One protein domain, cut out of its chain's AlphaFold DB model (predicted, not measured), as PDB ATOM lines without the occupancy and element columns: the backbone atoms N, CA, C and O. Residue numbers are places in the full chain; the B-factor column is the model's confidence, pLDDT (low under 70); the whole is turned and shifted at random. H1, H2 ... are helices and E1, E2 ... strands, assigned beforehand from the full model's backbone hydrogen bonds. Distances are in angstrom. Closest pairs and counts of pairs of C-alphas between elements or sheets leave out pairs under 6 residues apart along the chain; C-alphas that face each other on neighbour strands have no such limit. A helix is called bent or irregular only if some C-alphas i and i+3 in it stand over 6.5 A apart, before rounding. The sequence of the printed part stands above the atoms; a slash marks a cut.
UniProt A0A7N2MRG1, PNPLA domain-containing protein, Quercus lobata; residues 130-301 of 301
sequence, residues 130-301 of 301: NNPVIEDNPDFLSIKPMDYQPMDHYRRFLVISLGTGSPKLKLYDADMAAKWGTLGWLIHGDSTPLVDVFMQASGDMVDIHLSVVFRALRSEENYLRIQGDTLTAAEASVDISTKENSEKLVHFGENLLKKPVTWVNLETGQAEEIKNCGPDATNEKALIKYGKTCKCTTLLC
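Overview. This is residues 130 to 301 of the 301 residues of the protein "PNPLA domain-containing protein" of Quercus lobata (UniProt A0A7N2MRG1). A short parallel pair of strands, E1 and E2, forms a small slab between the long helix H5 on one face and H7 on the other, while H6 meets an end of H7 at a corner and reaches away beyond the strands. The hairpin E3 and E4 sits beside E2 and reaches toward H5, H3 and H4 make a small head by the beginning of H5, and residues 144 to 150 stick out as a loop before H2. The printed part has 172 residues, with seven named helices and four named strands in the order H1 H2 E1 H3 H4 H5 E2 H6 E3 E4 H7, and its class is mostly helix. One sheet is the parallel pair E1 and E2, the other the antiparallel pair E3 and E4. It is only just compact, close to loose, with a radius of gyration of the C-alphas of 18.4 A and spans of 52 by 40 by 28 A.

Along the chain. Start at C-alpha 159 at (-4.655, -32.600, -11.608), where E1, residues 159 to 162, begins; its neighbour E2 is residues 223 to 226. From C-alpha 193 at (19.937, -38.407, 5.070), H5, residues 193 to 216, runs 34.1 A. H6, residues 243 to 258, is 23.5 A long, and H7, residues 283 to 296, runs 20.8 A to C-alpha 296 at (-11.864, -26.293, -21.383). Look for E3 at residues 262 to 264 and E4 at residues 271 to 273. The short helices are H1, residues 138 to 141, H2, residues 151 to 156, H3, residues 174 to 177, and H4, residues 182 to 186. H2 is neither bent nor irregular, but only just: C-alphas 151 and 154 are 6.4 A apart. The same holds for H7, with C-alphas 293 and 296 6.1 A apart.

Arrangement. Look first at E1 and E2, parallel at 12 degrees, where N 161 and O 224 are 2.8 A apart and N 226 and O 161 are 2.9 A apart, both within hydrogen-bond range. E1, H3 H4 H5 and E2 form a strand-helix-strand unit, two parallel neighbour strands with helices between them along the chain. The closest C-alphas of H5 and E2 are those of Phe 214 and Tyr 223, 6.8 A apart; E1 and H5 are near each other. For H7 and E2 the closest C-alphas are those of Ile 226 and Asn 283, 7.1 A apart. H6 and H7 touch only at their ends, through residues 256 to 258 and 283 to 284, with the C-alphas of Leu 257 and Glu 284 closest at 4.7 A. Their lines are only just about perpendicular, at 73 degrees. H5 is apart from both H6 and H7. The hairpin E3 and E4 is antiparallel at 139 degrees, with N 272 and O 263 within hydrogen-bond range at 2.8 A. The closest C-alphas of E3 and H5 are those of Val 264 and Ile 208, 6.6 A apart; those of E3 and E2 are Thr 262 and Arg 225, 7.3 A apart. H4 and H5 touch only at the corner, where the C-alphas of Trp 185 and Pro 193 are 5.5 A apart. H3 and H4 are close but not clearly touching, with the C-alphas of Ala 177 and Trp 185 closest at 7.8 A. H2 and H5 are also close but not clearly touching, at 7.7 A between the C-alphas of Tyr 154 and Phe 214, and about perpendicular at 76 degrees. H1 and H2 are close but not clearly touching, at 7.9 A between the C-alphas of Phe 140 and Tyr 154. Each O i to N i+4 pair is within hydrogen-bond range in H4 and H5, against 11 of 12 in H6, 8 of 10 in H7 and 0 of 2 in H2, where 3 of 3 O i to N i+3 pairs are; H1 and H3 are too short for an O i to N i+4 pair.

Size, cuts and confidence. The two C-alphas farthest apart are those of Lys 179 and Cys 296, 55.2 A. The printed part has no cut and ends at Cys 301, the chain's last residue. The links from E1 to H3 and from E2 to H6 are long; the latter, residues 227 to 242, holds no named element. The mean pLDDT of the printed part is 75.8, and 45 residues are under 70: residues 130 to 155, 168 to 171, 190, 275 to 280 and 294 to 301.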
ATOM      1  N   ASN A 130       7.292 -30.393  -0.225       58.16
ATOM      2  CA  ASN A 130       7.987 -30.831  -1.440       58.16
ATOM      3  C   ASN A 130       7.030 -31.164  -2.608       58.16
ATOM      4  O   ASN A 130       7.470 -31.437  -3.724       58.16
ATOM      5  N   ASN A 131       5.715 -31.150  -2.371       56.72
ATOM      6  CA  ASN A 131       4.685 -31.341  -3.389       56.72
ATOM      7  C   ASN A 131       3.512 -30.371  -3.113       56.72
ATOM      8  O   ASN A 131       2.654 -30.661  -2.281       56.72
ATOM      9  N   PRO A 132       3.473 -29.195  -3.764       57.12
ATOM     10  CA  PRO A 132       2.613 -28.078  -3.356       57.12
ATOM     11  C   PRO A 132       1.130 -28.246  -3.718       57.12
ATOM     12  O   PRO A 132       0.319 -27.385  -3.386       57.12
ATOM     13  N   VAL A 133       0.746 -29.352  -4.367       58.69
ATOM     14  CA  VAL A 133      -0.601 -29.544  -4.937       58.69
ATOM     15  C   VAL A 133      -1.725 -29.366  -3.903       58.69
ATOM     16  O   VAL A 133      -2.808 -28.904  -4.256       58.69
ATOM     17  N   ILE A 134      -1.478 -29.705  -2.633       55.75
ATOM     18  CA  ILE A 134      -2.462 -29.546  -1.548       55.75
ATOM     19  C   ILE A 134      -2.387 -28.157  -0.894       55.75
ATOM     20  O   ILE A 134      -3.414 -27.641  -0.461       55.75
ATOM     21  N   GLU A 135      -1.208 -27.541  -0.813       55.88
ATOM     22  CA  GLU A 135      -1.015 -26.305  -0.041       55.88
ATOM     23  C   GLU A 135      -1.416 -25.037  -0.797       55.88
ATOM     24  O   GLU A 135      -1.926 -24.093  -0.189       55.88
ATOM     25  N   ASP A 136      -1.225 -25.010  -2.117       54.41
ATOM     26  CA  ASP A 136      -1.404 -23.786  -2.903       54.41
ATOM     27  C   ASP A 136      -2.839 -23.556  -3.399       54.41
ATOM     28  O   ASP A 136      -3.138 -22.487  -3.944       54.41
ATOM     29  N   ASN A 137      -3.762 -24.495  -3.152       54.72
ATOM     30  CA  ASN A 137      -5.158 -24.345  -3.549       54.72
ATOM     31  C   ASN A 137      -6.123 -24.289  -2.341       54.72
ATOM     32  O   ASN A 137      -6.487 -25.329  -1.783       54.72
ATOM     33  N   PRO A 138      -6.616 -23.094  -1.955       51.94
ATOM     34  CA  PRO A 138      -7.612 -22.970  -0.896       51.94
ATOM     35  C   PRO A 138      -8.931 -23.668  -1.246       51.94
ATOM     36  O   PRO A 138      -9.632 -24.067  -0.325       51.94
ATOM     37  N   ASP A 139      -9.263 -23.896  -2.521       52.72
ATOM     38  CA  ASP A 139     -10.446 -24.680  -2.907       52.72
ATOM     39  C   ASP A 139     -10.265 -26.178  -2.606       52.72
ATOM     40  O   ASP A 139     -11.252 -26.876  -2.383       52.72
ATOM     41  N   PHE A 140      -9.020 -26.675  -2.536       50.50
ATOM     42  CA  PHE A 140      -8.717 -28.030  -2.061       50.50
ATOM     43  C   PHE A 140      -8.782 -28.143  -0.533       50.50
ATOM     44  O   PHE A 140      -9.153 -29.201  -0.027       50.50
ATOM     45  N   LEU A 141      -8.442 -27.070   0.189       43.19
ATOM     46  CA  LEU A 141      -8.391 -27.019   1.658       43.19
ATOM     47  C   LEU A 141      -9.665 -26.467   2.314       43.19
ATOM     48  O   LEU A 141      -9.838 -26.607   3.524       43.19
ATOM     49  N   SER A 142     -10.592 -25.888   1.547       44.00
ATOM     50  CA  SER A 142     -11.882 -25.369   2.031       44.00
ATOM     51  C   SER A 142     -12.889 -26.473   2.370       44.00
ATOM     52  O   SER A 142     -14.100 -26.280   2.277       44.00
ATOM     53  N   ILE A 143     -12.407 -27.621   2.846       42.62
ATOM     54  CA  ILE A 143     -13.210 -28.557   3.622       42.62
ATOM     55  C   ILE A 143     -13.358 -27.935   5.009       42.62
ATOM     56  O   ILE A 143     -12.671 -28.289   5.966       42.62
ATOM     57  N   LYS A 144     -14.262 -26.962   5.136       37.34
ATOM     58  CA  LYS A 144     -14.798 -26.636   6.454       37.34
ATOM     59  C   LYS A 144     -15.471 -27.911   6.966       37.34
ATOM     60  O   LYS A 144     -16.398 -28.373   6.305       37.34
ATOM     61  N   PRO A 145     -15.085 -28.462   8.131       41.81
ATOM     62  CA  PRO A 145     -15.636 -29.722   8.640       41.81
ATOM     63  C   PRO A 145     -17.151 -29.710   8.927       41.81
ATOM     64  O   PRO A 145     -17.672 -30.688   9.452       41.81
ATOM     65  N   MET A 146     -17.865 -28.616   8.637       38.28
ATOM     66  CA  MET A 146     -19.283 -28.438   8.961       38.28
ATOM     67  C   MET A 146     -20.154 -27.842   7.849       38.28
ATOM     68  O   MET A 146     -21.372 -27.824   8.021       38.28
ATOM     69  N   ASP A 147     -19.604 -27.410   6.711       42.09
ATOM     70  CA  ASP A 147     -20.450 -26.892   5.634       42.09
ATOM     71  C   ASP A 147     -20.750 -28.025   4.646       42.09
ATOM     72  O   ASP A 147     -19.885 -28.468   3.895       42.09
ATOM     73  N   TYR A 148     -22.001 -28.489   4.673       44.56
ATOM     74  CA  TYR A 148     -22.665 -29.438   3.767       44.56
ATOM     75  C   TYR A 148     -22.686 -28.954   2.292       44.56
ATOM     76  O   TYR A 148     -23.708 -29.028   1.611       44.56
ATOM     77  N   GLN A 149     -21.587 -28.408   1.765       46.84
ATOM     78  CA  GLN A 149     -21.455 -28.194   0.327       46.84
ATOM     79  C   GLN A 149     -21.163 -29.540  -0.349       46.84
ATOM     80  O   GLN A 149     -20.365 -30.322   0.171       46.84
ATOM     81  N   PRO A 150     -21.808 -29.859  -1.485       48.72
ATOM     82  CA  PRO A 150     -21.629 -31.157  -2.114       48.72
ATOM     83  C   PRO A 150     -20.157 -31.390  -2.478       48.72
ATOM     84  O   PRO A 150     -19.554 -30.596  -3.198       48.72
ATOM     85  N   MET A 151     -19.616 -32.536  -2.053       52.84
ATOM     86  CA  MET A 151     -18.320 -33.103  -2.473       52.84
ATOM     87  C   MET A 151     -18.120 -33.150  -4.012       52.84
ATOM     88  O   MET A 151     -17.013 -33.388  -4.487       52.84
ATOM     89  N   ASP A 152     -19.160 -32.887  -4.815       56.59
ATOM     90  CA  ASP A 152     -19.128 -32.824  -6.283       56.59
ATOM     91  C   ASP A 152     -18.198 -31.740  -6.862       56.59
ATOM     92  O   ASP A 152     -17.832 -31.824  -8.036       56.59
ATOM     93  N   HIS A 153     -17.767 -30.737  -6.087       59.62
ATOM     94  CA  HIS A 153     -16.841 -29.711  -6.589       59.62
ATOM     95  C   HIS A 153     -15.506 -30.287  -7.072       59.62
ATOM     96  O   HIS A 153     -14.974 -29.807  -8.076       59.62
ATOM     97  N   TYR A 154     -15.013 -31.344  -6.424       59.03
ATOM     98  CA  TYR A 154     -13.725 -31.941  -6.760       59.03
ATOM     99  C   TYR A 154     -13.737 -32.759  -8.055       59.03
ATOM    100  O   TYR A 154     -12.698 -32.910  -8.696       59.03
ATOM    101  N   ARG A 155     -14.915 -33.205  -8.516       65.19
ATOM    102  CA  ARG A 155     -15.075 -33.886  -9.816       65.19
ATOM    103  C   ARG A 155     -14.721 -32.997 -11.007       65.19
ATOM    104  O   ARG A 155     -14.540 -33.493 -12.115       65.19
ATOM    105  N   ARG A 156     -14.654 -31.680 -10.790       72.44
ATOM    106  CA  ARG A 156     -14.293 -30.688 -11.810       72.44
ATOM    107  C   ARG A 156     -12.791 -30.434 -11.891       72.44
ATOM    108  O   ARG A 156     -12.350 -29.847 -12.876       72.44
ATOM    109  N   PHE A 157     -12.020 -30.840 -10.881       75.81
ATOM    110  CA  PHE A 157     -10.573 -30.695 -10.926       75.81
ATOM    111  C   PHE A 157      -9.965 -31.794 -11.777       75.81
ATOM    112  O   PHE A 157     -10.393 -32.945 -11.722       75.81
ATOM    113  N   LEU A 158      -8.956 -31.402 -12.543       83.69
ATOM    114  CA  LEU A 158      -8.075 -32.274 -13.290       83.69
ATOM    115  C   LEU A 158      -6.656 -31.907 -12.863       83.69
ATOM    116  O   LEU A 158      -6.244 -30.760 -13.029       83.69
ATOM    117  N   VAL A 159      -5.938 -32.851 -12.266       84.19
ATOM    118  CA  VAL A 159      -4.655 -32.600 -11.608       84.19
ATOM    119  C   VAL A 159      -3.588 -33.474 -12.247       84.19
ATOM    120  O   VAL A 159      -3.718 -34.696 -12.288       84.19
ATOM    121  N   ILE A 160      -2.521 -32.838 -12.731       87.81
ATOM    122  CA  ILE A 160      -1.301 -33.518 -13.171       87.81
ATOM    123  C   ILE A 160      -0.229 -33.228 -12.131       87.81
ATOM    124  O   ILE A 160       0.128 -32.075 -11.913       87.81
ATOM    125  N   SER A 161       0.303 -34.275 -11.517       85.75
ATOM    126  CA  SER A 161       1.401 -34.195 -10.566       85.75
ATOM    127  C   SER A 161       2.630 -34.863 -11.170       85.75
ATOM    128  O   SER A 161       2.602 -36.044 -11.518       85.75
ATOM    129  N   LEU A 162       3.716 -34.109 -11.328       87.31
ATOM    130  CA  LEU A 162       4.959 -34.598 -11.927       87.31
ATOM    131  C   LEU A 162       6.023 -34.745 -10.844       87.31
ATOM    132  O   LEU A 162       6.329 -33.794 -10.127       87.31
ATOM    133  N   GLY A 163       6.574 -35.943 -10.702       84.81
ATOM    134  CA  GLY A 163       7.708 -36.203  -9.828       84.81
ATOM    135  C   GLY A 163       9.038 -36.141 -10.581       84.81
ATOM    136  O   GLY A 163       9.091 -36.223 -11.807       84.81
ATOM    137  N   THR A 164      10.129 -35.988  -9.835       86.38
ATOM    138  CA  THR A 164      11.503 -35.929 -10.367       86.38
ATOM    139  C   THR A 164      12.192 -37.293 -10.406       86.38
ATOM    140  O   THR A 164      13.383 -37.378 -10.685       86.38
ATOM    141  N   GLY A 165      11.449 -38.362 -10.134       84.06
ATOM    142  CA  GLY A 165      11.973 -39.700  -9.926       84.06
ATOM    143  C   GLY A 165      12.460 -39.939  -8.494       84.06
ATOM    144  O   GLY A 165      12.691 -39.005  -7.726       84.06
ATOM    145  N   SER A 166      12.587 -41.208  -8.133       81.19
ATOM    146  CA  SER A 166      13.156 -41.692  -6.881       81.19
ATOM    147  C   SER A 166      14.083 -42.883  -7.150       81.19
ATOM    148  O   SER A 166      13.968 -43.553  -8.189       81.19
ATOM    149  N   PRO A 167      15.051 -43.141  -6.254       78.25
ATOM    150  CA  PRO A 167      15.932 -44.283  -6.400       78.25
ATOM    151  C   PRO A 167      15.189 -45.599  -6.146       78.25
ATOM    152  O   PRO A 167      14.314 -45.681  -5.287       78.25
ATOM    153  N   LYS A 168      15.606 -46.666  -6.839       69.81
ATOM    154  CA  LYS A 168      15.022 -48.018  -6.689       69.81
ATOM    155  C   LYS A 168      15.306 -48.678  -5.338       69.81
ATOM    156  O   LYS A 168      14.661 -49.654  -4.959       69.81
ATOM    157  N   LEU A 169      16.335 -48.206  -4.644       59.75
ATOM    158  CA  LEU A 169      16.849 -48.803  -3.417       59.75
ATOM    159  C   LEU A 169      16.368 -48.017  -2.201       59.75
ATOM    160  O   LEU A 169      16.343 -46.789  -2.219       59.75
ATOM    161  N   LYS A 170      16.085 -48.735  -1.105       62.75
ATOM    162  CA  LYS A 170      16.056 -48.122   0.226       62.75
ATOM    163  C   LYS A 170      17.448 -47.558   0.489       62.75
ATOM    164  O   LYS A 170      18.402 -48.325   0.594       62.75
ATOM    165  N   LEU A 171      17.550 -46.234   0.543       66.44
ATOM    166  CA  LEU A 171      18.823 -45.537   0.722       66.44
ATOM    167  C   LEU A 171      19.484 -45.910   2.057       66.44
ATOM    168  O   LEU A 171      20.707 -46.004   2.123       66.44
ATOM    169  N   TYR A 172      18.673 -46.176   3.089       78.06
ATOM    170  CA  TYR A 172      19.128 -46.420   4.456       78.06
ATOM    171  C   TYR A 172      18.309 -47.528   5.129       78.06
ATOM    172  O   TYR A 172      17.109 -47.672   4.875       78.06
ATOM    173  N   ASP A 173      18.948 -48.285   6.019       84.44
ATOM    174  CA  ASP A 173      18.293 -49.240   6.915       84.44
ATOM    175  C   ASP A 173      18.501 -48.855   8.388       84.44
ATOM    176  O   ASP A 173      19.318 -47.992   8.726       84.44
ATOM    177  N   ALA A 174      17.714 -49.471   9.273       87.31
ATOM    178  CA  ALA A 174      17.730 -49.148  10.695       87.31
ATOM    179  C   ALA A 174      19.067 -49.501  11.368       87.31
ATOM    180  O   ALA A 174      19.506 -48.768  12.250       87.31
ATOM    181  N   ASP A 175      19.739 -50.575  10.940       89.69
ATOM    182  CA  ASP A 175      21.017 -51.012  11.514       89.69
ATOM    183  C   ASP A 175      22.167 -50.062  11.141       89.69
ATOM    184  O   ASP A 175      23.110 -49.862  11.915       89.69
ATOM    185  N   MET A 176      22.082 -49.456   9.957       86.06
ATOM    186  CA  MET A 176      22.954 -48.386   9.493       86.06
ATOM    187  C   MET A 176      22.698 -47.107  10.295       86.06
ATOM    188  O   MET A 176      23.625 -46.583  10.913       86.06
ATOM    189  N   ALA A 177      21.441 -46.655  10.352       87.50
ATOM    190  CA  ALA A 177      21.057 -45.420  11.033       87.50
ATOM    191  C   ALA A 177      21.265 -45.473  12.557       87.50
ATOM    192  O   ALA A 177      21.583 -44.458  13.172       87.50
ATOM    193  N   ALA A 178      21.169 -46.654  13.179       89.75
ATOM    194  CA  ALA A 178      21.426 -46.848  14.609       89.75
ATOM    195  C   ALA A 178      22.869 -46.512  15.018       89.75
ATOM    196  O   ALA A 178      23.140 -46.238  16.187       89.75
ATOM    197  N   LYS A 179      23.804 -46.523  14.062       89.69
ATOM    198  CA  LYS A 179      25.212 -46.169  14.282       89.69
ATOM    199  C   LYS A 179      25.486 -44.685  14.034       89.69
ATOM    200  O   LYS A 179      26.614 -44.236  14.234       89.69
ATOM    201  N   TRP A 180      24.495 -43.919  13.579       89.00
ATOM    202  CA  TRP A 180      24.670 -42.511  13.249       89.00
ATOM    203  C   TRP A 180      24.542 -41.623  14.487       89.00
ATOM    204  O   TRP A 180      23.535 -41.631  15.190       89.00
ATOM    205  N   GLY A 181      25.562 -40.793  14.716       83.31
ATOM    206  CA  GLY A 181      25.433 -39.585  15.534       83.31
ATOM    207  C   GLY A 181      24.808 -38.430  14.741       83.31
ATOM    208  O   GLY A 181      24.413 -38.594  13.587       83.31
ATOM    209  N   THR A 182      24.780 -37.226  15.320       82.25
ATOM    210  CA  THR A 182      24.255 -36.010  14.658       82.25
ATOM    211  C   THR A 182      24.900 -35.749  13.296       82.25
ATOM    212  O   THR A 182      24.204 -35.431  12.336       82.25
ATOM    213  N   LEU A 183      26.219 -35.939  13.189       80.12
ATOM    214  CA  LEU A 183      26.946 -35.757  11.935       80.12
ATOM    215  C   LEU A 183      26.551 -36.792  10.876       80.12
ATOM    216  O   LEU A 183      26.448 -36.426   9.717       80.12
ATOM    217  N   GLY A 184      26.279 -38.041  11.270       81.69
ATOM    218  CA  GLY A 184      25.844 -39.092  10.344       81.69
ATOM    219  C   GLY A 184      24.457 -38.824   9.759       81.69
ATOM    220  O   GLY A 184      24.227 -39.063   8.581       81.69
ATOM    221  N   TRP A 185      23.549 -38.253  10.556       83.00
ATOM    222  CA  TRP A 185      22.233 -37.817  10.076       83.00
ATOM    223  C   TRP A 185      22.301 -36.625   9.115       83.00
ATOM    224  O   TRP A 185      21.460 -36.508   8.224       83.00
ATOM    225  N   LEU A 186      23.286 -35.740   9.290       78.88
ATOM    226  CA  LEU A 186      23.496 -34.587   8.413       78.88
ATOM    227  C   LEU A 186      24.287 -34.949   7.152       78.88
ATOM    228  O   LEU A 186      24.025 -34.379   6.098       78.88
ATOM    229  N   ILE A 187      25.252 -35.862   7.264       72.81
ATOM    230  CA  ILE A 187      26.179 -36.243   6.200       72.81
ATOM    231  C   ILE A 187      26.492 -37.734   6.330       72.81
ATOM    232  O   ILE A 187      27.135 -38.170   7.290       72.81
ATOM    233  N   HIS A 188      26.108 -38.512   5.321       70.69
ATOM    234  CA  HIS A 188      26.486 -39.917   5.219       70.69
ATOM    235  C   HIS A 188      26.935 -40.245   3.794       70.69
ATOM    236  O   HIS A 188      26.121 -40.316   2.872       70.69
ATOM    237  N   GLY A 189      28.243 -40.449   3.612       72.31
ATOM    238  CA  GLY A 189      28.838 -40.551   2.278       72.31
ATOM    239  C   GLY A 189      28.681 -39.233   1.516       72.31
ATOM    240  O   GLY A 189      29.062 -38.185   2.034       72.31
ATOM    241  N   ASP A 190      28.094 -39.297   0.321       65.56
ATOM    242  CA  ASP A 190      27.792 -38.132  -0.525       65.56
ATOM    243  C   ASP A 190      26.329 -37.650  -0.402       65.56
ATOM    244  O   ASP A 190      25.880 -36.832  -1.205       65.56
ATOM    245  N   SER A 191      25.577 -38.146   0.591       70.19
ATOM    246  CA  SER A 191      24.153 -37.836   0.800       70.19
ATOM    247  C   SER A 191      23.889 -37.098   2.116       70.19
ATOM    248  O   SER A 191      24.736 -37.068   3.016       70.19
ATOM    249  N   THR A 192      22.676 -36.552   2.246       76.56
ATOM    250  CA  THR A 192      22.209 -35.784   3.411       76.56
ATOM    251  C   THR A 192      20.939 -36.426   3.981       76.56
ATOM    252  O   THR A 192      19.837 -35.929   3.730       76.56
ATOM    253  N   PRO A 193      21.062 -37.523   4.762       81.00
ATOM    254  CA  PRO A 193      19.937 -38.407   5.070       81.00
ATOM    255  C   PRO A 193      18.720 -37.708   5.674       81.00
ATOM    256  O   PRO A 193      17.588 -38.020   5.314       81.00
ATOM    257  N   LEU A 194      18.930 -36.750   6.580       80.12
ATOM    258  CA  LEU A 194      17.832 -36.011   7.198       80.12
ATOM    259  C   LEU A 194      17.022 -35.210   6.165       80.12
ATOM    260  O   LEU A 194      15.795 -35.228   6.206       80.12
ATOM    261  N   VAL A 195      17.701 -34.532   5.236       77.19
ATOM    262  CA  VAL A 195      17.056 -33.760   4.165       77.19
ATOM    263  C   VAL A 195      16.328 -34.704   3.211       77.19
ATOM    264  O   VAL A 195      15.156 -34.478   2.914       77.19
ATOM    265  N   ASP A 196      16.980 -35.799   2.817       76.81
ATOM    266  CA  ASP A 196      16.418 -36.793   1.898       76.81
ATOM    267  C   ASP A 196      15.119 -37.400   2.449       76.81
ATOM    268  O   ASP A 196      14.117 -37.473   1.737       76.81
ATOM    269  N   VAL A 197      15.101 -37.764   3.739       78.69
ATOM    270  CA  VAL A 197      13.916 -38.320   4.412       78.69
ATOM    271  C   VAL A 197      12.762 -37.317   4.433       78.69
ATOM    272  O   VAL A 197      11.644 -37.687   4.077       78.69
ATOM    273  N   PHE A 198      13.001 -36.059   4.818       75.25
ATOM    274  CA  PHE A 198      11.935 -35.051   4.862       75.25
ATOM    275  C   PHE A 198      11.375 -34.738   3.471       75.25
ATOM    276  O   PHE A 198      10.155 -34.689   3.296       75.25
ATOM    277  N   MET A 199      12.247 -34.578   2.472       75.62
ATOM    278  CA  MET A 199      11.826 -34.263   1.108       75.62
ATOM    279  C   MET A 199      11.049 -35.425   0.473       75.62
ATOM    280  O   MET A 199       9.989 -35.196  -0.117       75.62
ATOM    281  N   GLN A 200      11.522 -36.669   0.610       74.69
ATOM    282  CA  GLN A 200      10.823 -37.843   0.071       74.69
ATOM    283  C   GLN A 200       9.478 -38.066   0.768       74.69
ATOM    284  O   GLN A 200       8.452 -38.154   0.094       74.69
ATOM    285  N   ALA A 201       9.455 -38.045   2.106       72.12
ATOM    286  CA  ALA A 201       8.228 -38.251   2.872       72.12
ATOM    287  C   ALA A 201       7.149 -37.210   2.537       72.12
ATOM    288  O   ALA A 201       5.976 -37.555   2.407       72.12
ATOM    289  N   SER A 202       7.531 -35.941   2.355       71.19
ATOM    290  CA  SER A 202       6.592 -34.884   1.960       71.19
ATOM    291  C   SER A 202       5.962 -35.158   0.587       71.19
ATOM    292  O   SER A 202       4.750 -35.010   0.421       71.19
ATOM    293  N   GLY A 203       6.757 -35.619  -0.386       71.88
ATOM    294  CA  GLY A 203       6.266 -35.975  -1.718       71.88
ATOM    295  C   GLY A 203       5.261 -37.130  -1.702       71.88
ATOM    296  O   GLY A 203       4.191 -37.012  -2.308       71.88
ATOM    297  N   ASP A 204       5.591 -38.203  -0.979       74.75
ATOM    298  CA  ASP A 204       4.768 -39.414  -0.867       74.75
ATOM    299  C   ASP A 204       3.453 -39.139  -0.129       74.75
ATOM    300  O   ASP A 204       2.379 -39.563  -0.562       74.75
ATOM    301  N   MET A 205       3.505 -38.358   0.955       73.19
ATOM    302  CA  MET A 205       2.316 -38.009   1.734       73.19
ATOM    303  C   MET A 205       1.288 -37.243   0.903       73.19
ATOM    304  O   MET A 205       0.092 -37.512   1.022       73.19
ATOM    305  N   VAL A 206       1.724 -36.318   0.046       74.62
ATOM    306  CA  VAL A 206       0.811 -35.567  -0.828       74.62
ATOM    307  C   VAL A 206       0.183 -36.473  -1.885       74.62
ATOM    308  O   VAL A 206      -1.015 -36.357  -2.148       74.62
ATOM    309  N   ASP A 207       0.947 -37.412  -2.447       77.62
ATOM    310  CA  ASP A 207       0.429 -38.369  -3.430       77.62
ATOM    311  C   ASP A 207      -0.639 -39.293  -2.826       77.62
ATOM    312  O   ASP A 207      -1.712 -39.481  -3.409       77.62
ATOM    313  N   ILE A 208      -0.399 -39.792  -1.609       79.38
ATOM    314  CA  ILE A 208      -1.376 -40.584  -0.849       79.38
ATOM    315  C   ILE A 208      -2.637 -39.760  -0.574       79.38
ATOM    316  O   ILE A 208      -3.740 -40.230  -0.849       79.38
ATOM    317  N   HIS A 209      -2.503 -38.528  -0.072       77.94
ATOM    318  CA  HIS A 209      -3.657 -37.681   0.251       77.94
ATOM    319  C   HIS A 209      -4.530 -37.399  -0.976       77.94
ATOM    320  O   HIS A 209      -5.750 -37.570  -0.911       77.94
ATOM    321  N   LEU A 210      -3.926 -37.012  -2.103       80.25
ATOM    322  CA  LEU A 210      -4.664 -36.762  -3.343       80.25
ATOM    323  C   LEU A 210      -5.331 -38.034  -3.855       80.25
ATOM    324  O   LEU A 210      -6.508 -38.010  -4.213       80.25
ATOM    325  N   SER A 211      -4.625 -39.160  -3.813       82.25
ATOM    326  CA  SER A 211      -5.178 -40.444  -4.237       82.25
ATOM    327  C   SER A 211      -6.373 -40.869  -3.383       82.25
ATOM    328  O   SER A 211      -7.379 -41.320  -3.929       82.25
ATOM    329  N   VAL A 212      -6.320 -40.671  -2.060       82.75
ATOM    330  CA  VAL A 212      -7.462 -40.915  -1.161       82.75
ATOM    331  C   VAL A 212      -8.640 -40.013  -1.520       82.75
ATOM    332  O   VAL A 212      -9.758 -40.511  -1.647       82.75
ATOM    333  N   VAL A 213      -8.406 -38.712  -1.715       82.06
ATOM    334  CA  VAL A 213      -9.455 -37.736  -2.048       82.06
ATOM    335  C   VAL A 213     -10.135 -38.109  -3.366       82.06
ATOM    336  O   VAL A 213     -11.347 -38.326  -3.392       82.06
ATOM    337  N   PHE A 214      -9.376 -38.267  -4.452       81.44
ATOM    338  CA  PHE A 214      -9.938 -38.583  -5.768       81.44
ATOM    339  C   PHE A 214     -10.606 -39.966  -5.814       81.44
ATOM    340  O   PHE A 214     -11.631 -40.120  -6.483       81.44
ATOM    341  N   ARG A 215     -10.114 -40.948  -5.048       82.56
ATOM    342  CA  ARG A 215     -10.753 -42.269  -4.905       82.56
ATOM    343  C   ARG A 215     -12.048 -42.221  -4.102       82.56
ATOM    344  O   ARG A 215     -13.048 -42.803  -4.516       82.56
ATOM    345  N   ALA A 216     -12.080 -41.484  -2.993       79.06
ATOM    346  CA  ALA A 216     -13.303 -41.288  -2.210       79.06
ATOM    347  C   ALA A 216     -14.423 -40.632  -3.043       79.06
ATOM    348  O   ALA A 216     -15.604 -40.922  -2.852       79.06
ATOM    349  N   LEU A 217     -14.043 -39.798  -4.013       79.44
ATOM    350  CA  LEU A 217     -14.939 -39.076  -4.915       79.44
ATOM    351  C   LEU A 217     -15.319 -39.842  -6.192       79.44
ATOM    352  O   LEU A 217     -16.135 -39.350  -6.983       79.44
ATOM    353  N   ARG A 218     -14.759 -41.044  -6.398       80.19
ATOM    354  CA  ARG A 218     -14.883 -41.831  -7.637       80.19
ATOM    355  C   ARG A 218     -14.464 -41.022  -8.867       80.19
ATOM    356  O   ARG A 218     -15.232 -40.856  -9.817       80.19
ATOM    357  N   SER A 219     -13.306 -40.382  -8.783       82.81
ATOM    358  CA  SER A 219     -12.712 -39.542  -9.829       82.81
ATOM    359  C   SER A 219     -11.206 -39.781  -9.929       82.81
ATOM    360  O   SER A 219     -10.441 -38.864 -10.197       82.81
ATOM    361  N   GLU A 220     -10.769 -41.021  -9.726       83.88
ATOM    362  CA  GLU A 220      -9.367 -41.447  -9.777       83.88
ATOM    363  C   GLU A 220      -8.701 -41.075 -11.108       83.88
ATOM    364  O   GLU A 220      -7.540 -40.685 -11.140       83.88
ATOM    365  N   GLU A 221      -9.453 -41.115 -12.212       83.12
ATOM    366  CA  GLU A 221      -8.959 -40.716 -13.535       83.12
ATOM    367  C   GLU A 221      -8.622 -39.224 -13.660       83.12
ATOM    368  O   GLU A 221      -7.931 -38.848 -14.611       83.12
ATOM    369  N   ASN A 222      -9.099 -38.383 -12.737       85.12
ATOM    370  CA  ASN A 222      -8.845 -36.944 -12.724       85.12
ATOM    371  C   ASN A 222      -7.540 -36.564 -12.010       85.12
ATOM    372  O   ASN A 222      -7.152 -35.394 -12.049       85.12
ATOM    373  N   TYR A 223      -6.868 -37.527 -11.379       86.31
ATOM    374  CA  TYR A 223      -5.545 -37.350 -10.800       86.31
ATOM    375  C   TYR A 223      -4.528 -38.225 -11.533       86.31
ATOM    376  O   TYR A 223      -4.575 -39.453 -11.474       86.31
ATOM    377  N   LEU A 224      -3.595 -37.582 -12.231       88.12
ATOM    378  CA  LEU A 224      -2.496 -38.240 -12.924       88.12
ATOM    379  C   LEU A 224      -1.179 -37.890 -12.237       88.12
ATOM    380  O   LEU A 224      -0.676 -36.775 -12.380       88.12
ATOM    381  N   ARG A 225      -0.594 -38.863 -11.540       88.19
ATOM    382  CA  ARG A 225       0.778 -38.789 -11.031       88.19
ATOM    383  C   ARG A 225       1.722 -39.473 -12.016       88.19
ATOM    384  O   ARG A 225       1.535 -40.638 -12.343       88.19
ATOM    385  N   ILE A 226       2.756 -38.767 -12.468       89.88
ATOM    386  CA  ILE A 226       3.863 -39.359 -13.231       89.88
ATOM    387  C   ILE A 226       5.106 -39.297 -12.355       89.88
ATOM    388  O   ILE A 226       5.665 -38.226 -12.131       89.88
ATOM    389  N   GLN A 227       5.524 -40.455 -11.858       87.50
ATOM    390  CA  GLN A 227       6.707 -40.622 -11.024       87.50
ATOM    391  C   GLN A 227       7.408 -41.921 -11.421       87.50
ATOM    392  O   GLN A 227       6.755 -42.917 -11.729       87.50
ATOM    393  N   GLY A 228       8.737 -41.908 -11.438       86.50
ATOM    394  CA  GLY A 228       9.537 -43.107 -11.671       86.50
ATOM    395  C   GLY A 228      10.354 -43.480 -10.446       86.50
ATOM    396  O   GLY A 228      10.805 -42.607  -9.727       86.50
ATOM    397  N   ASP A 229      10.591 -44.764 -10.246       85.19
ATOM    398  CA  ASP A 229      11.237 -45.339  -9.060       85.19
ATOM    399  C   ASP A 229      12.475 -46.174  -9.419       85.19
ATOM    400  O   ASP A 229      12.946 -46.996  -8.641       85.19
ATOM    401  N   THR A 230      12.989 -46.025 -10.641       86.81
ATOM    402  CA  THR A 230      14.077 -46.863 -11.163       86.81
ATOM    403  C   THR A 230      15.399 -46.126 -11.315       86.81
ATOM    404  O   THR A 230      16.283 -46.644 -11.994       86.81
ATOM    405  N   LEU A 231      15.542 -44.935 -10.727       87.00
ATOM    406  CA  LEU A 231      16.802 -44.200 -10.786       87.00
ATOM    407  C   LEU A 231      17.879 -44.921  -9.965       87.00
ATOM    408  O   LEU A 231      17.617 -45.524  -8.918       87.00
ATOM    409  N   THR A 232      19.114 -44.860 -10.447       85.00
ATOM    410  CA  THR A 232      20.297 -45.170  -9.644       85.00
ATOM    411  C   THR A 232      20.561 -44.043  -8.644       85.00
ATOM    412  O   THR A 232      20.038 -42.940  -8.785       85.00
ATOM    413  N   ALA A 233      21.399 -44.289  -7.634       78.19
ATOM    414  CA  ALA A 233      21.734 -43.264  -6.640       78.19
ATOM    415  C   ALA A 233      22.352 -41.999  -7.269       78.19
ATOM    416  O   ALA A 233      22.034 -40.893  -6.850       78.19
ATOM    417  N   ALA A 234      23.188 -42.156  -8.302       79.94
ATOM    418  CA  ALA A 234      23.798 -41.021  -8.996       79.94
ATOM    419  C   ALA A 234      22.772 -40.210  -9.807       79.94
ATOM    420  O   ALA A 234      22.797 -38.983  -9.781       79.94
ATOM    421  N   GLU A 235      21.844 -40.888 -10.487       84.62
ATOM    422  CA  GLU A 235      20.781 -40.223 -11.252       84.62
ATOM    423  C   GLU A 235      19.753 -39.550 -10.338       84.62
ATOM    424  O   GLU A 235      19.228 -38.498 -10.682       84.62
ATOM    425  N   ALA A 236      19.488 -40.124  -9.162       82.44
ATOM    426  CA  ALA A 236      18.597 -39.543  -8.163       82.44
ATOM    427  C   ALA A 236      19.233 -38.385  -7.368       82.44
ATOM    428  O   ALA A 236      18.519 -37.714  -6.622       82.44
ATOM    429  N   SER A 237      20.545 -38.150  -7.493       83.00
ATOM    430  CA  SER A 237      21.212 -37.065  -6.770       83.00
ATOM    431  C   SER A 237      20.782 -35.700  -7.295       83.00
ATOM    432  O   SER A 237      20.769 -35.455  -8.501       83.00
ATOM    433  N   VAL A 238      20.507 -34.780  -6.373       81.75
ATOM    434  CA  VAL A 238      19.982 -33.441  -6.674       81.75
ATOM    435  C   VAL A 238      21.002 -32.503  -7.328       81.75
ATOM    436  O   VAL A 238      20.617 -31.513  -7.945       81.75
ATOM    437  N   ASP A 239      22.295 -32.804  -7.208       84.50
ATOM    438  CA  ASP A 239      23.392 -31.909  -7.583       84.50
ATOM    439  C   ASP A 239      24.421 -32.533  -8.540       84.50
ATOM    440  O   ASP A 239      25.406 -31.876  -8.872       84.50
ATOM    441  N   ILE A 240      24.221 -33.768  -9.027       87.44
ATOM    442  CA  ILE A 240      25.117 -34.389 -10.021       87.44
ATOM    443  C   ILE A 240      24.711 -33.923 -11.422       87.44
ATOM    444  O   ILE A 240      23.873 -34.515 -12.099       87.44
ATOM    445  N   SER A 241      25.348 -32.849 -11.878       90.56
ATOM    446  CA  SER A 241      25.048 -32.162 -13.142       90.56
ATOM    447  C   SER A 241      25.980 -32.542 -14.301       90.56
ATOM    448  O   SER A 241      26.128 -31.789 -15.264       90.56
ATOM    449  N   THR A 242      26.644 -33.703 -14.242       91.50
ATOM    450  CA  THR A 242      27.496 -34.153 -15.354       91.50
ATOM    451  C   THR A 242      26.672 -34.333 -16.631       91.50
ATOM    452  O   THR A 242      25.478 -34.648 -16.591       91.50
ATOM    453  N   LYS A 243      27.318 -34.167 -17.791       91.75
ATOM    454  CA  LYS A 243      26.671 -34.388 -19.092       91.75
ATOM    455  C   LYS A 243      26.078 -35.796 -19.196       91.75
ATOM    456  O   LYS A 243      24.934 -35.941 -19.608       91.75
ATOM    457  N   GLU A 244      26.829 -36.805 -18.753       92.81
ATOM    458  CA  GLU A 244      26.379 -38.200 -18.738       92.81
ATOM    459  C   GLU A 244      25.121 -38.387 -17.876       92.81
ATOM    460  O   GLU A 244      24.153 -38.992 -18.332       92.81
ATOM    461  N   ASN A 245      25.103 -37.848 -16.650       91.94
ATOM    462  CA  ASN A 245      23.940 -37.972 -15.769       91.94
ATOM    463  C   ASN A 245      22.719 -37.247 -16.347       91.94
ATOM    464  O   ASN A 245      21.608 -37.772 -16.350       91.94
ATOM    465  N   SER A 246      22.940 -36.065 -16.920       92.88
ATOM    466  CA  SER A 246      21.887 -35.270 -17.546       92.88
ATOM    467  C   SER A 246      21.267 -35.975 -18.759       92.88
ATOM    468  O   SER A 246      20.048 -35.977 -18.916       92.88
ATOM    469  N   GLU A 247      22.076 -36.624 -19.603       94.69
ATOM    470  CA  GLU A 247      21.593 -37.429 -20.735       94.69
ATOM    471  C   GLU A 247      20.787 -38.650 -20.265       94.69
ATOM    472  O   GLU A 247      19.727 -38.941 -20.827       94.69
ATOM    473  N   LYS A 248      21.228 -39.321 -19.190       95.06
ATOM    474  CA  LYS A 248      20.477 -40.422 -18.566       95.06
ATOM    475  C   LYS A 248      19.125 -39.960 -18.026       95.06
ATOM    476  O   LYS A 248      18.126 -40.633 -18.271       95.06
ATOM    477  N   LEU A 249      19.058 -38.797 -17.376       94.38
ATOM    478  CA  LEU A 249      17.802 -38.214 -16.887       94.38
ATOM    479  C   LEU A 249      16.836 -37.850 -18.021       94.38
ATOM    480  O   LEU A 249      15.633 -38.090 -17.908       94.38
ATOM    481  N   VAL A 250      17.346 -37.330 -19.143       95.06
ATOM    482  CA  VAL A 250      16.527 -37.091 -20.344       95.06
ATOM    483  C   VAL A 250      15.948 -38.407 -20.860       95.06
ATOM    484  O   VAL A 250      14.738 -38.504 -21.065       95.06
ATOM    485  N   HIS A 251      16.783 -39.439 -21.004       95.25
ATOM    486  CA  HIS A 251      16.332 -40.750 -21.462       95.25
ATOM    487  C   HIS A 251      15.336 -41.399 -20.490       95.25
ATOM    488  O   HIS A 251      14.351 -42.009 -20.906       95.25
ATOM    489  N   PHE A 252      15.549 -41.231 -19.184       94.44
ATOM    490  CA  PHE A 252      14.624 -41.671 -18.149       94.44
ATOM    491  C   PHE A 252      13.249 -41.012 -18.310       94.44
ATOM    492  O   PHE A 252      12.245 -41.723 -18.348       94.44
ATOM    493  N   GLY A 253      13.193 -39.690 -18.498       94.00
ATOM    494  CA  GLY A 253      11.943 -38.967 -18.758       94.00
ATOM    495  C   GLY A 253      11.231 -39.433 -20.034       94.00
ATOM    496  O   GLY A 253      10.025 -39.679 -20.019       94.00
ATOM    497  N   GLU A 254      11.971 -39.637 -21.128       95.25
ATOM    498  CA  GLU A 254      11.427 -40.174 -22.386       95.25
ATOM    499  C   GLU A 254      10.874 -41.598 -22.227       95.25
ATOM    500  O   GLU A 254       9.859 -41.955 -22.830       95.25
ATOM    501  N   ASN A 255      11.512 -42.420 -21.394       94.69
ATOM    502  CA  ASN A 255      11.040 -43.767 -21.092       94.69
ATOM    503  C   ASN A 255       9.821 -43.762 -20.167       94.69
ATOM    504  O   ASN A 255       8.944 -44.611 -20.335       94.69
ATOM    505  N   LEU A 256       9.712 -42.806 -19.236       93.50
ATOM    506  CA  LEU A 256       8.527 -42.662 -18.385       93.50
ATOM    507  C   LEU A 256       7.256 -42.428 -19.197       93.50
ATOM    508  O   LEU A 256       6.214 -42.968 -18.835       93.50
ATOM    509  N   LEU A 257       7.331 -41.716 -20.324       93.94
ATOM    510  CA  LEU A 257       6.190 -41.523 -21.226       93.94
ATOM    511  C   LEU A 257       5.624 -42.848 -21.764       93.94
ATOM    512  O   LEU A 257       4.418 -42.967 -21.979       93.94
ATOM    513  N   LYS A 258       6.486 -43.852 -21.948       93.75
ATOM    514  CA  LYS A 258       6.124 -45.171 -22.486       93.75
ATOM    515  C   LYS A 258       5.658 -46.147 -21.408       93.75
ATOM    516  O   LYS A 258       5.064 -47.166 -21.749       93.75
ATOM    517  N   LYS A 259       5.931 -45.864 -20.129       91.94
ATOM    518  CA  LYS A 259       5.476 -46.704 -19.016       91.94
ATOM    519  C   LYS A 259       3.950 -46.620 -18.850       91.94
ATOM    520  O   LYS A 259       3.358 -45.592 -19.204       91.94
ATOM    521  N   PRO A 260       3.317 -47.684 -18.328       91.50
ATOM    522  CA  PRO A 260       1.907 -47.648 -17.968       91.50
ATOM    523  C   PRO A 260       1.639 -46.599 -16.885       91.50
ATOM    524  O   PRO A 260       2.519 -46.274 -16.085       91.50
ATOM    525  N   VAL A 261       0.413 -46.077 -16.866       89.50
ATOM    526  CA  VAL A 261      -0.066 -45.221 -15.776       89.50
ATOM    527  C   VAL A 261      -0.119 -46.038 -14.486       89.50
ATOM    528  O   VAL A 261      -0.567 -47.191 -14.480       89.50
ATOM    529  N   THR A 262       0.319 -45.423 -13.394       87.88
ATOM    530  CA  THR A 262       0.311 -46.024 -12.065       87.88
ATOM    531  C   THR A 262      -0.595 -45.254 -11.112       87.88
ATOM    532  O   THR A 262      -0.839 -44.059 -11.284       87.88
ATOM    533  N   TRP A 263      -1.090 -45.953 -10.095       84.50
ATOM    534  CA  TRP A 263      -1.757 -45.368  -8.934       84.50
ATOM    535  C   TRP A 263      -1.060 -45.818  -7.663       84.50
ATOM    536  O   TRP A 263      -0.542 -46.932  -7.597       84.50
ATOM    537  N   VAL A 264      -1.066 -44.968  -6.639       84.06
ATOM    538  CA  VAL A 264      -0.533 -45.362  -5.339       84.06
ATOM    539  C   VAL A 264      -1.434 -46.427  -4.709       84.06
ATOM    540  O   VAL A 264      -2.659 -46.283  -4.608       84.06
ATOM    541  N   ASN A 265      -0.826 -47.520  -4.273       83.38
ATOM    542  CA  ASN A 265      -1.462 -48.485  -3.402       83.38
ATOM    543  C   ASN A 265      -1.494 -47.894  -1.987       83.38
ATOM    544  O   ASN A 265      -0.459 -47.630  -1.386       83.38
ATOM    545  N   LEU A 266      -2.697 -47.679  -1.453       81.94
ATOM    546  CA  LEU A 266      -2.899 -47.020  -0.158       81.94
ATOM    547  C   LEU A 266      -2.435 -47.854   1.047       81.94
ATOM    548  O   LEU A 266      -2.264 -47.299   2.127       81.94
ATOM    549  N   GLU A 267      -2.245 -49.164   0.883       80.12
ATOM    550  CA  GLU A 267      -1.727 -50.039   1.940       80.12
ATOM    551  C   GLU A 267      -0.199 -50.013   1.986       80.12
ATOM    552  O   GLU A 267       0.390 -49.996   3.066       80.12
ATOM    553  N   THR A 268       0.448 -50.011   0.818       80.19
ATOM    554  CA  THR A 268       1.913 -50.093   0.711       80.19
ATOM    555  C   THR A 268       2.583 -48.731   0.540       80.19
ATOM    556  O   THR A 268       3.785 -48.616   0.769       80.19
ATOM    557  N   GLY A 269       1.831 -47.707   0.127       76.19
ATOM    558  CA  GLY A 269       2.340 -46.393  -0.272       76.19
ATOM    559  C   GLY A 269       3.099 -46.397  -1.603       76.19
ATOM    560  O   GLY A 269       3.689 -45.385  -1.963       76.19
ATOM    561  N   GLN A 270       3.123 -47.519  -2.332       79.94
ATOM    562  CA  GLN A 270       3.913 -47.673  -3.557       79.94
ATOM    563  C   GLN A 270       3.065 -47.492  -4.814       79.94
ATOM    564  O   GLN A 270       1.888 -47.845  -4.837       79.94
ATOM    565  N   ALA A 271       3.670 -46.970  -5.880       81.50
ATOM    566  CA  ALA A 271       3.017 -46.855  -7.178       81.50
ATOM    567  C   ALA A 271       2.868 -48.236  -7.843       81.50
ATOM    568  O   ALA A 271       3.844 -48.963  -8.011       81.50
ATOM    569  N   GLU A 272       1.653 -48.578  -8.266       84.25
ATOM    570  CA  GLU A 272       1.325 -49.843  -8.924       84.25
ATOM    571  C   GLU A 272       0.622 -49.613 -10.264       84.25
ATOM    572  O   GLU A 272      -0.175 -48.688 -10.425       84.25
ATOM    573  N   GLU A 273       0.908 -50.476 -11.241       83.12
ATOM    574  CA  GLU A 273       0.274 -50.425 -12.561       83.12
ATOM    575  C   GLU A 273      -1.231 -50.708 -12.480       83.12
ATOM    576  O   GLU A 273      -1.685 -51.655 -11.824       83.12
ATOM    577  N   ILE A 274      -2.025 -49.926 -13.216       75.62
ATOM    578  CA  ILE A 274      -3.477 -50.100 -13.231       75.62
ATOM    579  C   ILE A 274      -3.851 -51.265 -14.153       75.62
ATOM    580  O   ILE A 274      -3.986 -51.115 -15.367       75.62
ATOM    581  N   LYS A 275      -4.101 -52.435 -13.560       67.38
ATOM    582  CA  LYS A 275      -4.436 -53.676 -14.290       67.38
ATOM    583  C   LYS A 275      -5.692 -53.576 -15.172       67.38
ATOM    584  O   LYS A 275      -5.828 -54.337 -16.125       67.38
ATOM    585  N   ASN A 276      -6.595 -52.636 -14.879       62.44
ATOM    586  CA  ASN A 276      -7.909 -52.526 -15.528       62.44
ATOM    587  C   ASN A 276      -7.989 -51.462 -16.641       62.44
ATOM    588  O   ASN A 276      -9.027 -51.361 -17.290       62.44
ATOM    589  N   CYS A 277      -6.931 -50.684 -16.897       61.78
ATOM    590  CA  CYS A 277      -6.937 -49.638 -17.936       61.78
ATOM    591  C   CYS A 277      -6.560 -50.150 -19.341       61.78
ATOM    592  O   CYS A 277      -6.477 -49.366 -20.286       61.78
ATOM    593  N   GLY A 278      -6.373 -51.465 -19.490       58.66
ATOM    594  CA  GLY A 278      -5.906 -52.101 -20.719       58.66
ATOM    595  C   GLY A 278      -4.385 -51.974 -20.913       58.66
ATOM    596  O   GLY A 278      -3.762 -51.064 -20.368       58.66
ATOM    597  N   PRO A 279      -3.767 -52.863 -21.712       57.22
ATOM    598  CA  PRO A 279      -2.309 -52.932 -21.905       57.22
ATOM    599  C   PRO A 279      -1.704 -51.701 -22.607       57.22
ATOM    600  O   PRO A 279      -0.491 -51.581 -22.729       57.22
ATOM    601  N   ASP A 280      -2.554 -50.787 -23.070       64.50
ATOM    602  CA  ASP A 280      -2.205 -49.632 -23.884       64.50
ATOM    603  C   ASP A 280      -2.215 -48.299 -23.122       64.50
ATOM    604  O   ASP A 280      -1.973 -47.264 -23.742       64.50
ATOM    605  N   ALA A 281      -2.514 -48.285 -21.820       81.44
ATOM    606  CA  ALA A 281      -2.648 -47.066 -21.019       81.44
ATOM    607  C   ALA A 281      -1.288 -46.513 -20.554       81.44
ATOM    608  O   ALA A 281      -0.914 -46.649 -19.392       81.44
ATOM    609  N   THR A 282      -0.543 -45.885 -21.466       92.25
ATOM    610  CA  THR A 282       0.747 -45.242 -21.165       92.25
ATOM    611  C   THR A 282       0.592 -43.812 -20.644       92.25
ATOM    612  O   THR A 282      -0.406 -43.137 -20.924       92.25
ATOM    613  N   ASN A 283       1.617 -43.313 -19.948       92.62
ATOM    614  CA  ASN A 283       1.687 -41.921 -19.494       92.62
ATOM    615  C   ASN A 283       1.548 -40.918 -20.652       92.62
ATOM    616  O   ASN A 283       0.843 -39.921 -20.521       92.62
ATOM    617  N   GLU A 284       2.148 -41.193 -21.814       93.31
ATOM    618  CA  GLU A 284       2.007 -40.365 -23.018       93.31
ATOM    619  C   GLU A 284       0.542 -40.224 -23.454       93.31
ATOM    620  O   GLU A 284       0.044 -39.116 -23.668       93.31
ATOM    621  N   LYS A 285      -0.183 -41.343 -23.550       91.69
ATOM    622  CA  LYS A 285      -1.594 -41.336 -23.951       91.69
ATOM    623  C   LYS A 285      -2.466 -40.641 -22.904       91.69
ATOM    624  O   LYS A 285      -3.386 -39.910 -23.280       91.69
ATOM    625  N   ALA A 286      -2.164 -40.817 -21.616       90.38
ATOM    626  CA  ALA A 286      -2.839 -40.109 -20.533       90.38
ATOM    627  C   ALA A 286      -2.627 -38.589 -20.632       90.38
ATOM    628  O   ALA A 286      -3.600 -37.838 -20.612       90.38
ATOM    629  N   LEU A 287      -1.393 -38.132 -20.864       91.50
ATOM    630  CA  LEU A 287      -1.087 -36.714 -21.081       91.50
ATOM    631  C   LEU A 287      -1.802 -36.148 -22.314       91.50
ATOM    632  O   LEU A 287      -2.340 -35.044 -22.255       91.50
ATOM    633  N   ILE A 288      -1.885 -36.901 -23.417       90.50
ATOM    634  CA  ILE A 288      -2.655 -36.493 -24.606       90.50
ATOM    635  C   ILE A 288      -4.151 -36.366 -24.278       90.50
ATOM    636  O   ILE A 288      -4.794 -35.414 -24.730       90.50
ATOM    637  N   LYS A 289      -4.721 -37.300 -23.498       88.44
ATOM    638  CA  LYS A 289      -6.116 -37.230 -23.019       88.44
ATOM    639  C   LYS A 289      -6.321 -35.961 -22.190       88.44
ATOM    640  O   LYS A 289      -7.208 -35.176 -22.509       88.44
ATOM    641  N   TYR A 290      -5.455 -35.715 -21.210       87.69
ATOM    642  CA  TYR A 290      -5.499 -34.523 -20.363       87.69
ATOM    643  C   TYR A 290      -5.372 -33.230 -21.175       87.69
ATOM    644  O   TYR A 290      -6.188 -32.328 -21.017       87.69
ATOM    645  N   GLY A 291      -4.431 -33.154 -22.119       85.56
ATOM    646  CA  GLY A 291      -4.242 -31.979 -22.973       85.56
ATOM    647  C   GLY A 291      -5.451 -31.657 -23.860       85.56
ATOM    648  O   GLY A 291      -5.697 -30.490 -24.170       85.56
ATOM    649  N   LYS A 292      -6.245 -32.664 -24.252       84.62
ATOM    650  CA  LYS A 292      -7.523 -32.451 -24.951       84.62
ATOM    651  C   LYS A 292      -8.605 -31.918 -24.008       84.62
ATOM    652  O   LYS A 292      -9.360 -31.042 -24.421       84.62
ATOM    653  N   THR A 293      -8.646 -32.397 -22.766       79.44
ATOM    654  CA  THR A 293      -9.608 -31.969 -21.737       79.44
ATOM    655  C   THR A 293      -9.319 -30.555 -21.212       79.44
ATOM    656  O   THR A 293     -10.234 -29.742 -21.116       79.44
ATOM    657  N   CYS A 294      -8.049 -30.210 -20.953       67.56
ATOM    658  CA  CYS A 294      -7.634 -28.904 -20.412       67.56
ATOM    659  C   CYS A 294      -7.927 -27.716 -21.336       67.56
ATOM    660  O   CYS A 294      -7.980 -26.585 -20.867       67.56
ATOM    661  N   LYS A 295      -8.193 -27.932 -22.633       52.34
ATOM    662  CA  LYS A 295      -8.678 -26.851 -23.513       52.34
ATOM    663  C   LYS A 295     -10.001 -26.226 -23.031       52.34
ATOM    664  O   LYS A 295     -10.400 -25.208 -23.585       52.34
ATOM    665  N   CYS A 296     -10.650 -26.806 -22.014       34.62
ATOM    666  CA  CYS A 296     -11.864 -26.293 -21.383       34.62
ATOM    667  C   CYS A 296     -11.696 -25.757 -19.940       34.62
ATOM    668  O   CYS A 296     -12.669 -25.204 -19.432       34.62
ATOM    669  N   THR A 297     -10.529 -25.868 -19.276       37.56
ATOM    670  CA  THR A 297     -10.392 -25.491 -17.845       37.56
ATOM    671  C   THR A 297      -8.955 -25.099 -17.445       37.56
ATOM    672  O   THR A 297      -7.988 -25.668 -17.942       37.56
ATOM    673  N   THR A 298      -8.828 -24.130 -16.528       34.31
ATOM    674  CA  THR A 298      -7.589 -23.531 -15.987       34.31
ATOM    675  C   THR A 298      -6.584 -24.549 -15.422       34.31
ATOM    676  O   THR A 298      -6.959 -25.397 -14.615       34.31
ATOM    677  N   LEU A 299      -5.300 -24.424 -15.796       35.34
ATOM    678  CA  LEU A 299      -4.179 -25.156 -15.185       35.34
ATOM    679  C   LEU A 299      -3.767 -24.521 -13.847       35.34
ATOM    680  O   LEU A 299      -3.556 -23.310 -13.777       35.34
ATOM    681  N   LEU A 300      -3.566 -25.361 -12.834       35.06
ATOM    682  CA  LEU A 300      -2.788 -25.064 -11.631       35.06
ATOM    683  C   LEU A 300      -1.545 -25.963 -11.689       35.06
ATOM    684  O   LEU A 300      -1.685 -27.167 -11.913       35.06
ATOM    685  N   CYS A 301      -0.358 -25.365 -11.595       32.41
ATOM    686  CA  CYS A 301       0.936 -26.051 -11.619       32.41
ATOM    687  C   CYS A 301       1.547 -26.067 -10.225       32.41
ATOM    688  O   CYS A 301       1.481 -25.002  -9.576       32.41
TER     689      CYS A 301